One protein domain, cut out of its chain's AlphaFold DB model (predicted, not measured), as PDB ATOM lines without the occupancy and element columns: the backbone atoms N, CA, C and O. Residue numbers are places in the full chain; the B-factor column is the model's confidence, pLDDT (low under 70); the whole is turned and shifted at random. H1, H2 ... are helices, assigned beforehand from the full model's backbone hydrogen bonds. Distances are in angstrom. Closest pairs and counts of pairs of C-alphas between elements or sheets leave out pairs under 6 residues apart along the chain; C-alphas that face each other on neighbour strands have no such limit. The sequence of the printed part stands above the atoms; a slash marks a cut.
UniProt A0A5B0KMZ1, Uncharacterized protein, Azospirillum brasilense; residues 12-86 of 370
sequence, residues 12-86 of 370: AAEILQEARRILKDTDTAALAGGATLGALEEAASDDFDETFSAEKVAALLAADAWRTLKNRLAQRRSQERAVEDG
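This is residues 12 to 86 of the 370 residues of an uncharacterized protein of Azospirillum brasilense (UniProt A0A5B0KMZ1). One long helix, H4, reaches out as an arm from a compact head made of three shorter helices, H1, H2 and H3, whose centres form a triangle and which pack on one another. The first part of H4 runs near H1 and H3 of the head, while residues 74 to 86 stick out and make much of the model's length. The printed part has 75 residues with four named helices, in the order H1, H2, H3, H4, and no named strand; the class is all helix. It is only just compact, close to loose, with a radius of gyration of the C-alphas of 13.3 A, and it is elongated, spanning 44 by 27 by 19 A.

H4, the longest helix, holds residues 63 to 84 and is 31.4 A from first to last C-alpha, from C-alpha 63 at (139.176, 119.314, -318.380) to C-alpha 84 at (146.782, 134.300, -291.877). H1 holds residues 12 to 25 and is 20.1 A long, with C-alpha 12 at (133.855, 133.150, -308.830). H3 holds residues 50 to 60, 15.4 A, and H2 holds residues 37 to 44, 10.3 A.

H4 touches no helix. It is close to H3 but not clearly touching it, the closest C-alphas being those of Ala 58 and Trp 66, 7.0 A apart; the two run opposite ways at a steep tilt of 40 degrees. H4 and H1 are also close but not clearly touching, with the C-alphas of Ile 15 and Leu 69 closest at 7.9 A. H4 and H2 are apart. In the head, H1 and H3 touch, closest at the C-alphas of Ala 12 and Ala 54, 5.1 A apart, and run the same way at a steep tilt of 49 degrees. H2 and H3 form a helical hairpin: they touch, with the C-alphas of Ala 43 and Ser 53 closest at 5.5 A, and run opposite ways at a shallow tilt of 24 degrees. H1 and H2 form another, closest at the C-alphas of Leu 16 and Ala 44, 5.9 A apart, opposite ways at a shallow tilt of 26 degrees. In H1, H2, H3 and H4, every O i to N i+4 pair is within hydrogen-bond range.

The C-alphas of Gly 34 and Gly 86 are the two farthest apart, at 45.2 A. Without residues 74 to 86, which stand free, the body spans 27 by 25 by 18 A. The printed part has no cut. The link from H1 to H2, 11 residues, is long; those from H2 to H3 and from H3 to H4 are tight. The mean pLDDT of the printed part is 84.7, and residues 47 to 48 and 83 to 86 are under 70.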
ATOM      1  N   ALA A  12     134.534 132.573-307.668       84.69
ATOM      2  CA  ALA A  12     133.855 133.150-308.830       84.69
ATOM      3  C   ALA A  12     134.695 134.214-309.559       84.69
ATOM      4  O   ALA A  12     134.910 134.110-310.768       84.69
ATOM      5  N   ALA A  13     135.244 135.183-308.823       85.19
ATOM      6  CA  ALA A  13     136.037 136.274-309.393       85.19
ATOM      7  C   ALA A  13     137.281 135.775-310.150       85.19
ATOM      8  O   ALA A  13     137.602 136.268-311.231       85.19
ATOM      9  N   GLU A  14     137.950 134.751-309.625       86.31
ATOM     10  CA  GLU A  14     139.152 134.170-310.228       86.31
ATOM     11  C   GLU A  14     138.841 133.350-311.480       86.31
ATOM     12  O   GLU A  14     139.593 133.372-312.454       86.31
ATOM     13  N   ILE A  15     137.710 132.642-311.483       89.31
ATOM     14  CA  ILE A  15     137.240 131.906-312.661       89.31
ATOM     15  C   ILE A  15     136.882 132.887-313.785       89.31
ATOM     16  O   ILE A  15     137.259 132.662-314.937       89.31
ATOM     17  N   LEU A  16     136.235 134.008-313.456       90.06
ATOM     18  CA  LEU A  16     135.953 135.083-314.411       90.06
ATOM     19  C   LEU A  16     137.238 135.782-314.888       90.06
ATOM     20  O   LEU A  16     137.361 136.123-316.064       90.06
ATOM     21  N   GLN A  17     138.232 135.959-314.016       89.19
ATOM     22  CA  GLN A  17     139.536 136.503-314.402       89.19
ATOM     23  C   GLN A  17     140.297 135.564-315.347       89.19
ATOM     24  O   GLN A  17     140.908 136.029-316.311       89.19
ATOM     25  N   GLU A  18     140.227 134.251-315.123       90.94
ATOM     26  CA  GLU A  18     140.801 133.261-316.034       90.94
ATOM     27  C   GLU A  18     140.095 133.281-317.397       90.94
ATOM     28  O   GLU A  18     140.771 133.220-318.424       90.94
ATOM     29  N   ALA A  19     138.767 133.457-317.438       90.06
ATOM     30  CA  ALA A  19     138.047 133.660-318.697       90.06
ATOM     31  C   ALA A  19     138.553 134.899-319.445       90.06
ATOM     32  O   ALA A  19     138.871 134.816-320.629       90.06
ATOM     33  N   ARG A  20     138.718 136.031-318.748       91.19
ATOM     34  CA  ARG A  20     139.273 137.264-319.333       91.19
ATOM     35  C   ARG A  20     140.700 137.066-319.850       91.19
ATOM     36  O   ARG A  20     141.038 137.611-320.899       91.19
ATOM     37  N   ARG A  21     141.529 136.276-319.157       93.75
ATOM     38  CA  ARG A  21     142.873 135.900-319.630       93.75
ATOM     39  C   ARG A  21     142.795 135.097-320.928       93.75
ATOM     40  O   ARG A  21     143.457 135.456-321.892       93.75
ATOM     41  N   ILE A  22     141.968 134.051-320.964       91.44
ATOM     42  CA  ILE A  22     141.782 133.198-322.149       91.44
ATOM     43  C   ILE A  22     141.280 134.017-323.344       91.44
ATOM     44  O   ILE A  22     141.787 133.846-324.450       91.44
ATOM     45  N   LEU A  23     140.335 134.940-323.122       92.06
ATOM     46  CA  LEU A  23     139.837 135.859-324.150       92.06
ATOM     47  C   LEU A  23     140.940 136.793-324.659       92.06
ATOM     48  O   LEU A  23     141.098 136.949-325.867       92.06
ATOM     49  N   LYS A  24     141.741 137.366-323.755       92.75
ATOM     50  CA  LYS A  24     142.863 138.248-324.107       92.75
ATOM     51  C   LYS A  24     143.951 137.523-324.906       92.75
ATOM     52  O   LYS A  24     144.465 138.077-325.873       92.75
ATOM     53  N   ASP A  25     144.284 136.301-324.506       92.06
ATOM     54  CA  ASP A  25     145.335 135.490-325.131       92.06
ATOM     55  C   ASP A  25     144.817 134.713-326.359       92.06
ATOM     56  O   ASP A  25     145.597 134.095-327.080       92.06
ATOM     57  N   THR A  26     143.503 134.761-326.625       89.75
ATOM     58  CA  THR A  26     142.823 134.016-327.701       89.75
ATOM     59  C   THR A  26     143.085 132.497-327.620       89.75
ATOM     60  O   THR A  26     143.208 131.805-328.633       89.75
ATOM     61  N   ASP A  27     143.186 131.965-326.397       90.12
ATOM     62  CA  ASP A  27     143.633 130.595-326.103       90.12
ATOM     63  C   ASP A  27     142.498 129.569-326.272       90.12
ATOM     64  O   ASP A  27     141.835 129.145-325.323       90.12
ATOM     65  N   THR A  28     142.257 129.155-327.516       88.94
ATOM     66  CA  THR A  28     141.207 128.179-327.851       88.94
ATOM     67  C   THR A  28     141.475 126.777-327.298       88.94
ATOM     68  O   THR A  28     140.530 126.006-327.129       88.94
ATOM     69  N   ALA A  29     142.726 126.444-326.958       89.12
ATOM     70  CA  ALA A  29     143.087 125.152-326.376       89.12
ATOM     71  C   ALA A  29     142.589 124.998-324.926       89.12
ATOM     72  O   ALA A  29     142.417 123.875-324.443       89.12
ATOM     73  N   ALA A  30     142.309 126.110-324.240       87.62
ATOM     74  CA  ALA A  30     141.738 126.110-322.895       87.62
ATOM     75  C   ALA A  30     140.233 125.769-322.859       87.62
ATOM     76  O   ALA A  30     139.685 125.539-321.774       87.62
ATOM     77  N   LEU A  31     139.558 125.714-324.013       90.38
ATOM     78  CA  LEU A  31     138.118 125.477-324.129       90.38
ATOM     79  C   LEU A  31     137.773 123.999-324.354       90.38
ATOM     80  O   LEU A  31     138.506 123.239-324.985       90.38
ATOM     81  N   ALA A  32     136.622 123.577-323.833       89.62
ATOM     82  CA  ALA A  32     136.082 122.247-324.082       89.62
ATOM     83  C   ALA A  32     135.721 122.070-325.568       89.62
ATOM     84  O   ALA A  32     135.352 123.023-326.251       89.62
ATOM     85  N   GLY A  33     135.782 120.832-326.068       81.44
ATOM     86  CA  GLY A  33     135.433 120.534-327.460       81.44
ATOM     87  C   GLY A  33     134.018 121.014-327.806       81.44
ATOM     88  O   GLY A  33     133.048 120.545-327.213       81.44
ATOM     89  N   GLY A  34     133.916 121.950-328.754       81.12
ATOM     90  CA  GLY A  34     132.656 122.566-329.193       81.12
ATOM     91  C   GLY A  34     132.304 123.903-328.526       81.12
ATOM     92  O   GLY A  34     131.352 124.546-328.962       81.12
ATOM     93  N   ALA A  35     133.056 124.351-327.518       87.56
ATOM     94  CA  ALA A  35     132.933 125.700-326.969       87.56
ATOM     95  C   ALA A  35     133.702 126.716-327.832       87.56
ATOM     96  O   ALA A  35     134.736 126.399-328.422       87.56
ATOM     97  N   THR A  36     133.198 127.948-327.904       91.94
ATOM     98  CA  THR A  36     133.806 129.043-328.672       91.94
ATOM     99  C   THR A  36     134.231 130.180-327.746       91.94
ATOM    100  O   THR A  36     133.694 130.330-326.648       91.94
ATOM    101  N   LEU A  37     135.175 131.014-328.197       90.88
ATOM    102  CA  LEU A  37     135.564 132.227-327.466       90.88
ATOM    103  C   LEU A  37     134.373 133.181-327.282       90.88
ATOM    104  O   LEU A  37     134.242 133.767-326.218       90.88
ATOM    105  N   GLY A  38     133.455 133.254-328.253       90.44
ATOM    106  CA  GLY A  38     132.223 134.039-328.116       90.44
ATOM    107  C   GLY A  38     131.301 133.527-327.002       90.44
ATOM    108  O   GLY A  38     130.780 134.321-326.230       90.44
ATOM    109  N   ALA A  39     131.164 132.205-326.844       88.88
ATOM    110  CA  ALA A  39     130.398 131.631-325.733       88.88
ATOM    111  C   ALA A  39     131.062 131.900-324.370       88.88
ATOM    112  O   ALA A  39     130.374 132.059-323.362       88.88
ATOM    113  N   LEU A  40     132.399 131.958-324.331       90.75
ATOM    114  CA  LEU A  40     133.149 132.336-323.133       90.75
ATOM    115  C   LEU A  40     132.968 133.824-322.795       90.75
ATOM    116  O   LEU A  40     132.807 134.157-321.625       90.75
ATOM    117  N   GLU A  41     132.972 134.703-323.798       91.88
ATOM    118  CA  GLU A  41     132.752 136.147-323.644       91.88
ATOM    119  C   GLU A  41     131.341 136.460-323.140       91.88
ATOM    120  O   GLU A  41     131.188 137.231-322.193       91.88
ATOM    121  N   GLU A  42     130.327 135.798-323.700       89.06
ATOM    122  CA  GLU A  42     128.938 135.904-323.248       89.06
ATOM    123  C   GLU A  42     128.791 135.437-321.794       89.06
ATOM    124  O   GLU A  42     128.186 136.124-320.976       89.06
ATOM    125  N   ALA A  43     129.405 134.304-321.437       87.62
ATOM    126  CA  ALA A  43     129.381 133.798-320.066       87.62
ATOM    127  C   ALA A  43     130.142 134.694-319.073       87.62
ATOM    128  O   ALA A  43     129.766 134.756-317.906       87.62
ATOM    129  N   ALA A  44     131.213 135.364-319.509       85.31
ATOM    130  CA  ALA A  44     132.037 136.227-318.659       85.31
ATOM    131  C   ALA A  44     131.492 137.659-318.509       85.31
ATOM    132  O   ALA A  44     131.923 138.369-317.597       85.31
ATOM    133  N   SER A  45     130.578 138.067-319.394       82.81
ATOM    134  CA  SER A  45     129.945 139.397-319.424       82.81
ATOM    135  C   SER A  45     128.483 139.374-318.955       82.81
ATOM    136  O   SER A  45     127.769 140.355-319.126       82.81
ATOM    137  N   ASP A  46     128.015 138.244-318.416       76.31
ATOM    138  CA  ASP A  46     126.671 138.102-317.856       76.31
ATOM    139  C   ASP A  46     126.609 138.778-316.473       76.31
ATOM    140  O   ASP A  46     127.241 138.318-315.515       76.31
ATOM    141  N   ASP A  47     125.854 139.879-316.394       67.00
ATOM    142  CA  ASP A  47     125.722 140.756-315.220       67.00
ATOM    143  C   ASP A  47     124.708 140.243-314.173       67.00
ATOM    144  O   ASP A  47     124.420 140.932-313.193       67.00
ATOM    145  N   PHE A  48     124.114 139.059-314.374       63.88
ATOM    146  CA  PHE A  48     123.024 138.570-313.523       63.88
ATOM    147  C   PHE A  48     123.484 138.085-312.131       63.88
ATOM    148  O   PHE A  48     122.888 138.476-311.129       63.88
ATOM    149  N   ASP A  49     124.520 137.238-312.048       77.94
ATOM    150  CA  ASP A  49     125.123 136.752-310.788       77.94
ATOM    151  C   ASP A  49     126.549 136.227-311.053       77.94
ATOM    152  O   ASP A  49     126.745 135.339-311.882       77.94
ATOM    153  N   GLU A  50     127.555 136.731-310.327       77.88
ATOM    154  CA  GLU A  50     128.968 136.363-310.529       77.88
ATOM    155  C   GLU A  50     129.251 134.861-310.354       77.88
ATOM    156  O   GLU A  50     130.082 134.292-311.065       77.88
ATOM    157  N   THR A  51     128.557 134.199-309.426       81.44
ATOM    158  CA  THR A  51     128.694 132.756-309.179       81.44
ATOM    159  C   THR A  51     128.104 131.974-310.343       81.44
ATOM    160  O   THR A  51     128.711 131.015-310.818       81.44
ATOM    161  N   PHE A  52     126.949 132.407-310.848       81.62
ATOM    162  CA  PHE A  52     126.300 131.795-312.006       81.62
ATOM    163  C   PHE A  52     127.127 131.961-313.289       81.62
ATOM    164  O   PHE A  52     127.333 130.993-314.031       81.62
ATOM    165  N   SER A  53     127.669 133.157-313.519       84.69
ATOM    166  CA  SER A  53     128.574 133.456-314.633       84.69
ATOM    167  C   SER A  53     129.858 132.623-314.536       84.69
ATOM    168  O   SER A  53     130.291 132.012-315.517       84.69
ATOM    169  N   ALA A  54     130.417 132.466-313.332       87.56
ATOM    170  CA  ALA A  54     131.569 131.598-313.100       87.56
ATOM    171  C   ALA A  54     131.264 130.102-313.314       87.56
ATOM    172  O   ALA A  54     132.105 129.379-313.851       87.56
ATOM    173  N   GLU A  55     130.072 129.613-312.958       88.12
ATOM    174  CA  GLU A  55     129.647 128.235-313.258       88.12
ATOM    175  C   GLU A  55     129.531 127.981-314.766       88.12
ATOM    176  O   GLU A  55     129.973 126.932-315.254       88.12
ATOM    177  N   LYS A  56     128.984 128.947-315.518       87.81
ATOM    178  CA  LYS A  56     128.928 128.893-316.988       87.81
ATOM    179  C   LYS A  56     130.327 128.857-317.592       87.81
ATOM    180  O   LYS A  56     130.614 127.973-318.398       87.81
ATOM    181  N   VAL A  57     131.218 129.748-317.156       90.06
ATOM    182  CA  VAL A  57     132.628 129.748-317.571       90.06
ATOM    183  C   VAL A  57     133.285 128.404-317.253       90.06
ATOM    184  O   VAL A  57     133.894 127.789-318.128       90.06
ATOM    185  N   ALA A  58     133.114 127.884-316.035       89.25
ATOM    186  CA  ALA A  58     133.693 126.610-315.624       89.25
ATOM    187  C   ALA A  58     133.212 125.437-316.493       89.25
ATOM    188  O   ALA A  58     133.977 124.495-316.718       89.25
ATOM    189  N   ALA A  59     131.974 125.478-316.997       89.06
ATOM    190  CA  ALA A  59     131.436 124.473-317.911       89.06
ATOM    191  C   ALA A  59     132.064 124.527-319.318       89.06
ATOM    192  O   ALA A  59     132.144 123.489-319.976       89.06
ATOM    193  N   LEU A  60     132.543 125.698-319.753       91.25
ATOM    194  CA  LEU A  60     133.163 125.914-321.067       91.25
ATOM    195  C   LEU A  60     134.659 125.568-321.104       91.25
ATOM    196  O   LEU A  60     135.219 125.399-322.185       91.25
ATOM    197  N   LEU A  61     135.312 125.423-319.948       90.81
ATOM    198  CA  LEU A  61     136.736 125.088-319.866       90.81
ATOM    199  C   LEU A  61     137.022 123.608-320.156       90.81
ATOM    200  O   LEU A  61     136.349 122.701-319.642       90.81
ATOM    201  N   ALA A  62     138.108 123.351-320.888       92.12
ATOM    202  CA  ALA A  62     138.676 122.018-321.062       92.12
ATOM    203  C   ALA A  62     138.984 121.372-319.700       92.12
ATOM    204  O   ALA A  62     139.256 122.049-318.706       92.12
ATOM    205  N   ALA A  63     138.955 120.039-319.634       86.25
ATOM    206  CA  ALA A  63     139.176 119.314-318.380       86.25
ATOM    207  C   ALA A  63     140.554 119.609-317.753       86.25
ATOM    208  O   ALA A  63     140.655 119.730-316.531       86.25
ATOM    209  N   ASP A  64     141.591 119.769-318.577       86.88
ATOM    210  CA  ASP A  64     142.956 120.032-318.114       86.88
ATOM    211  C   ASP A  64     143.159 121.491-317.684       86.88
ATOM    212  O   ASP A  64     143.774 121.747-316.642       86.88
ATOM    213  N   ALA A  65     142.563 122.443-318.409       85.81
ATOM    214  CA  ALA A  65     142.537 123.855-318.024       85.81
ATOM    215  C   ALA A  65     141.809 124.048-316.683       85.81
ATOM    216  O   ALA A  65     142.323 124.695-315.768       85.81
ATOM    217  N   TRP A  66     140.659 123.385-316.516       88.50
ATOM    218  CA  TRP A  66     139.905 123.390-315.263       88.50
ATOM    219  C   TRP A  66     140.692 122.789-314.093       88.50
ATOM    220  O   TRP A  66     140.715 123.360-313.001       88.50
ATOM    221  N   ARG A  67     141.377 121.658-314.306       86.50
ATOM    222  CA  ARG A  67     142.203 121.022-313.266       86.50
ATOM    223  C   ARG A  67     143.356 121.930-312.835       86.50
ATOM    224  O   ARG A  67     143.597 122.087-311.641       86.50
ATOM    225  N   THR A  68     144.021 122.566-313.797       87.62
ATOM    226  CA  THR A  68     145.110 123.523-313.546       87.62
ATOM    227  C   THR A  68     144.623 124.735-312.753       87.62
ATOM    228  O   THR A  68     145.258 125.134-311.776       87.62
ATOM    229  N   LEU A  69     143.461 125.288-313.114       87.38
ATOM    230  CA  LEU A  69     142.835 126.386-312.379       87.38
ATOM    231  C   LEU A  69     142.487 125.979-310.939       87.38
ATOM    232  O   LEU A  69     142.850 126.688-310.003       87.38
ATOM    233  N   LYS A  70     141.865 124.812-310.725       86.25
ATOM    234  CA  LYS A  70     141.518 124.343-309.371       86.25
ATOM    235  C   LYS A  70     142.743 124.085-308.496       86.25
ATOM    236  O   LYS A  70     142.704 124.421-307.315       86.25
ATOM    237  N   ASN A  71     143.829 123.557-309.060       85.38
ATOM    238  CA  ASN A  71     145.086 123.379-308.329       85.38
ATOM    239  C   ASN A  71     145.697 124.726-307.917       85.38
ATOM    240  O   ASN A  71     146.103 124.882-306.769       85.38
ATOM    241  N   ARG A  72     145.678 125.724-308.810       85.06
ATOM    242  CA  ARG A  72     146.127 127.094-308.513       85.06
ATOM    243  C   ARG A  72     145.281 127.751-307.418       85.06
ATOM    244  O   ARG A  72     145.835 128.326-306.487       85.06
ATOM    245  N   LEU A  73     143.957 127.592-307.465       85.19
ATOM    246  CA  LEU A  73     143.043 128.070-306.417       85.19
ATOM    247  C   LEU A  73     143.258 127.352-305.074       85.19
ATOM    248  O   LEU A  73     143.123 127.953-304.011       85.19
ATOM    249  N   ALA A  74     143.575 126.057-305.086       82.62
ATOM    250  CA  ALA A  74     143.904 125.310-303.872       82.62
ATOM    251  C   ALA A  74     145.247 125.760-303.270       82.62
ATOM    252  O   ALA A  74     145.333 125.976-302.062       82.62
ATOM    253  N   GLN A  75     146.265 125.964-304.109       81.69
ATOM    254  CA  GLN A  75     147.578 126.448-303.689       81.69
ATOM    255  C   GLN A  75     147.494 127.864-303.113       81.69
ATOM    256  O   GLN A  75     148.027 128.121-302.036       81.69
ATOM    257  N   ARG A  76     146.751 128.758-303.771       77.75
ATOM    258  CA  ARG A  76     146.520 130.112-303.267       77.75
ATOM    259  C   ARG A  76     145.836 130.101-301.902       77.75
ATOM    260  O   ARG A  76     146.340 130.738-300.992       77.75
ATOM    261  N   ARG A  77     144.788 129.292-301.715       79.12
ATOM    262  CA  ARG A  77     144.139 129.129-300.401       79.12
ATOM    263  C   ARG A  77     145.086 128.606-299.328       79.12
ATOM    264  O   ARG A  77     145.009 129.039-298.185       79.12
ATOM    265  N   SER A  78     145.972 127.671-299.674       78.69
ATOM    266  CA  SER A  78     146.982 127.192-298.724       78.69
ATOM    267  C   SER A  78     147.976 128.291-298.339       78.69
ATOM    268  O   SER A  78     148.391 128.355-297.188       78.69
ATOM    269  N   GLN A  79     148.300 129.186-299.273       75.25
ATOM    270  CA  GLN A  79     149.188 130.318-299.040       75.25
ATOM    271  C   GLN A  79     148.498 131.443-298.259       75.25
ATOM    272  O   GLN A  79     149.109 131.988-297.351       75.25
ATOM    273  N   GLU A  80     147.238 131.760-298.562       74.38
ATOM    274  CA  GLU A  80     146.424 132.724-297.809       74.38
ATOM    275  C   GLU A  80     146.274 132.277-296.355       74.38
ATOM    276  O   GLU A  80     146.590 133.049-295.458       74.38
ATOM    277  N   ARG A  81     145.953 130.997-296.117       73.75
ATOM    278  CA  ARG A  81     145.942 130.427-294.761       73.75
ATOM    279  C   ARG A  81     147.308 130.481-294.089       73.75
ATOM    280  O   ARG A  81     147.394 130.875-292.942       73.75
ATOM    281  N   ALA A  82     148.392 130.154-294.793       72.56
ATOM    282  CA  ALA A  82     149.733 130.241-294.214       72.56
ATOM    283  C   ALA A  82     150.147 131.688-293.868       72.56
ATOM    284  O   ALA A  82     150.921 131.895-292.934       72.56
ATOM    285  N   VAL A  83     149.639 132.688-294.600       67.88
ATOM    286  CA  VAL A  83     149.810 134.116-294.285       67.88
ATOM    287  C   VAL A  83     148.941 134.522-293.088       67.88
ATOM    288  O   VAL A  83     149.450 135.199-292.199       67.88
ATOM    289  N   GLU A  84     147.679 134.087-293.028       68.94
ATOM    290  CA  GLU A  84     146.782 134.300-291.877       68.94
ATOM    291  C   GLU A  84     147.341 133.666-290.593       68.94
ATOM    292  O   GLU A  84     147.357 134.301-289.541       68.94
ATOM    293  N   ASP A  85     147.894 132.458-290.706       69.44
ATOM    294  CA  ASP A  85     148.539 131.710-289.624       69.44
ATOM    295  C   ASP A  85     149.949 132.245-289.287       69.44
ATOM    296  O   ASP A  85     150.622 131.725-288.397       69.44
ATOM    297  N   GLY A  86     150.440 133.264-290.006       59.38
ATOM    298  CA  GLY A  86     151.736 133.909-289.764       59.38
ATOM    299  C   GLY A  86     152.966 133.045-290.077       59.38
ATOM    300  O   GLY A  86     154.076 133.368-289.656       59.38
TER     301      GLY A  86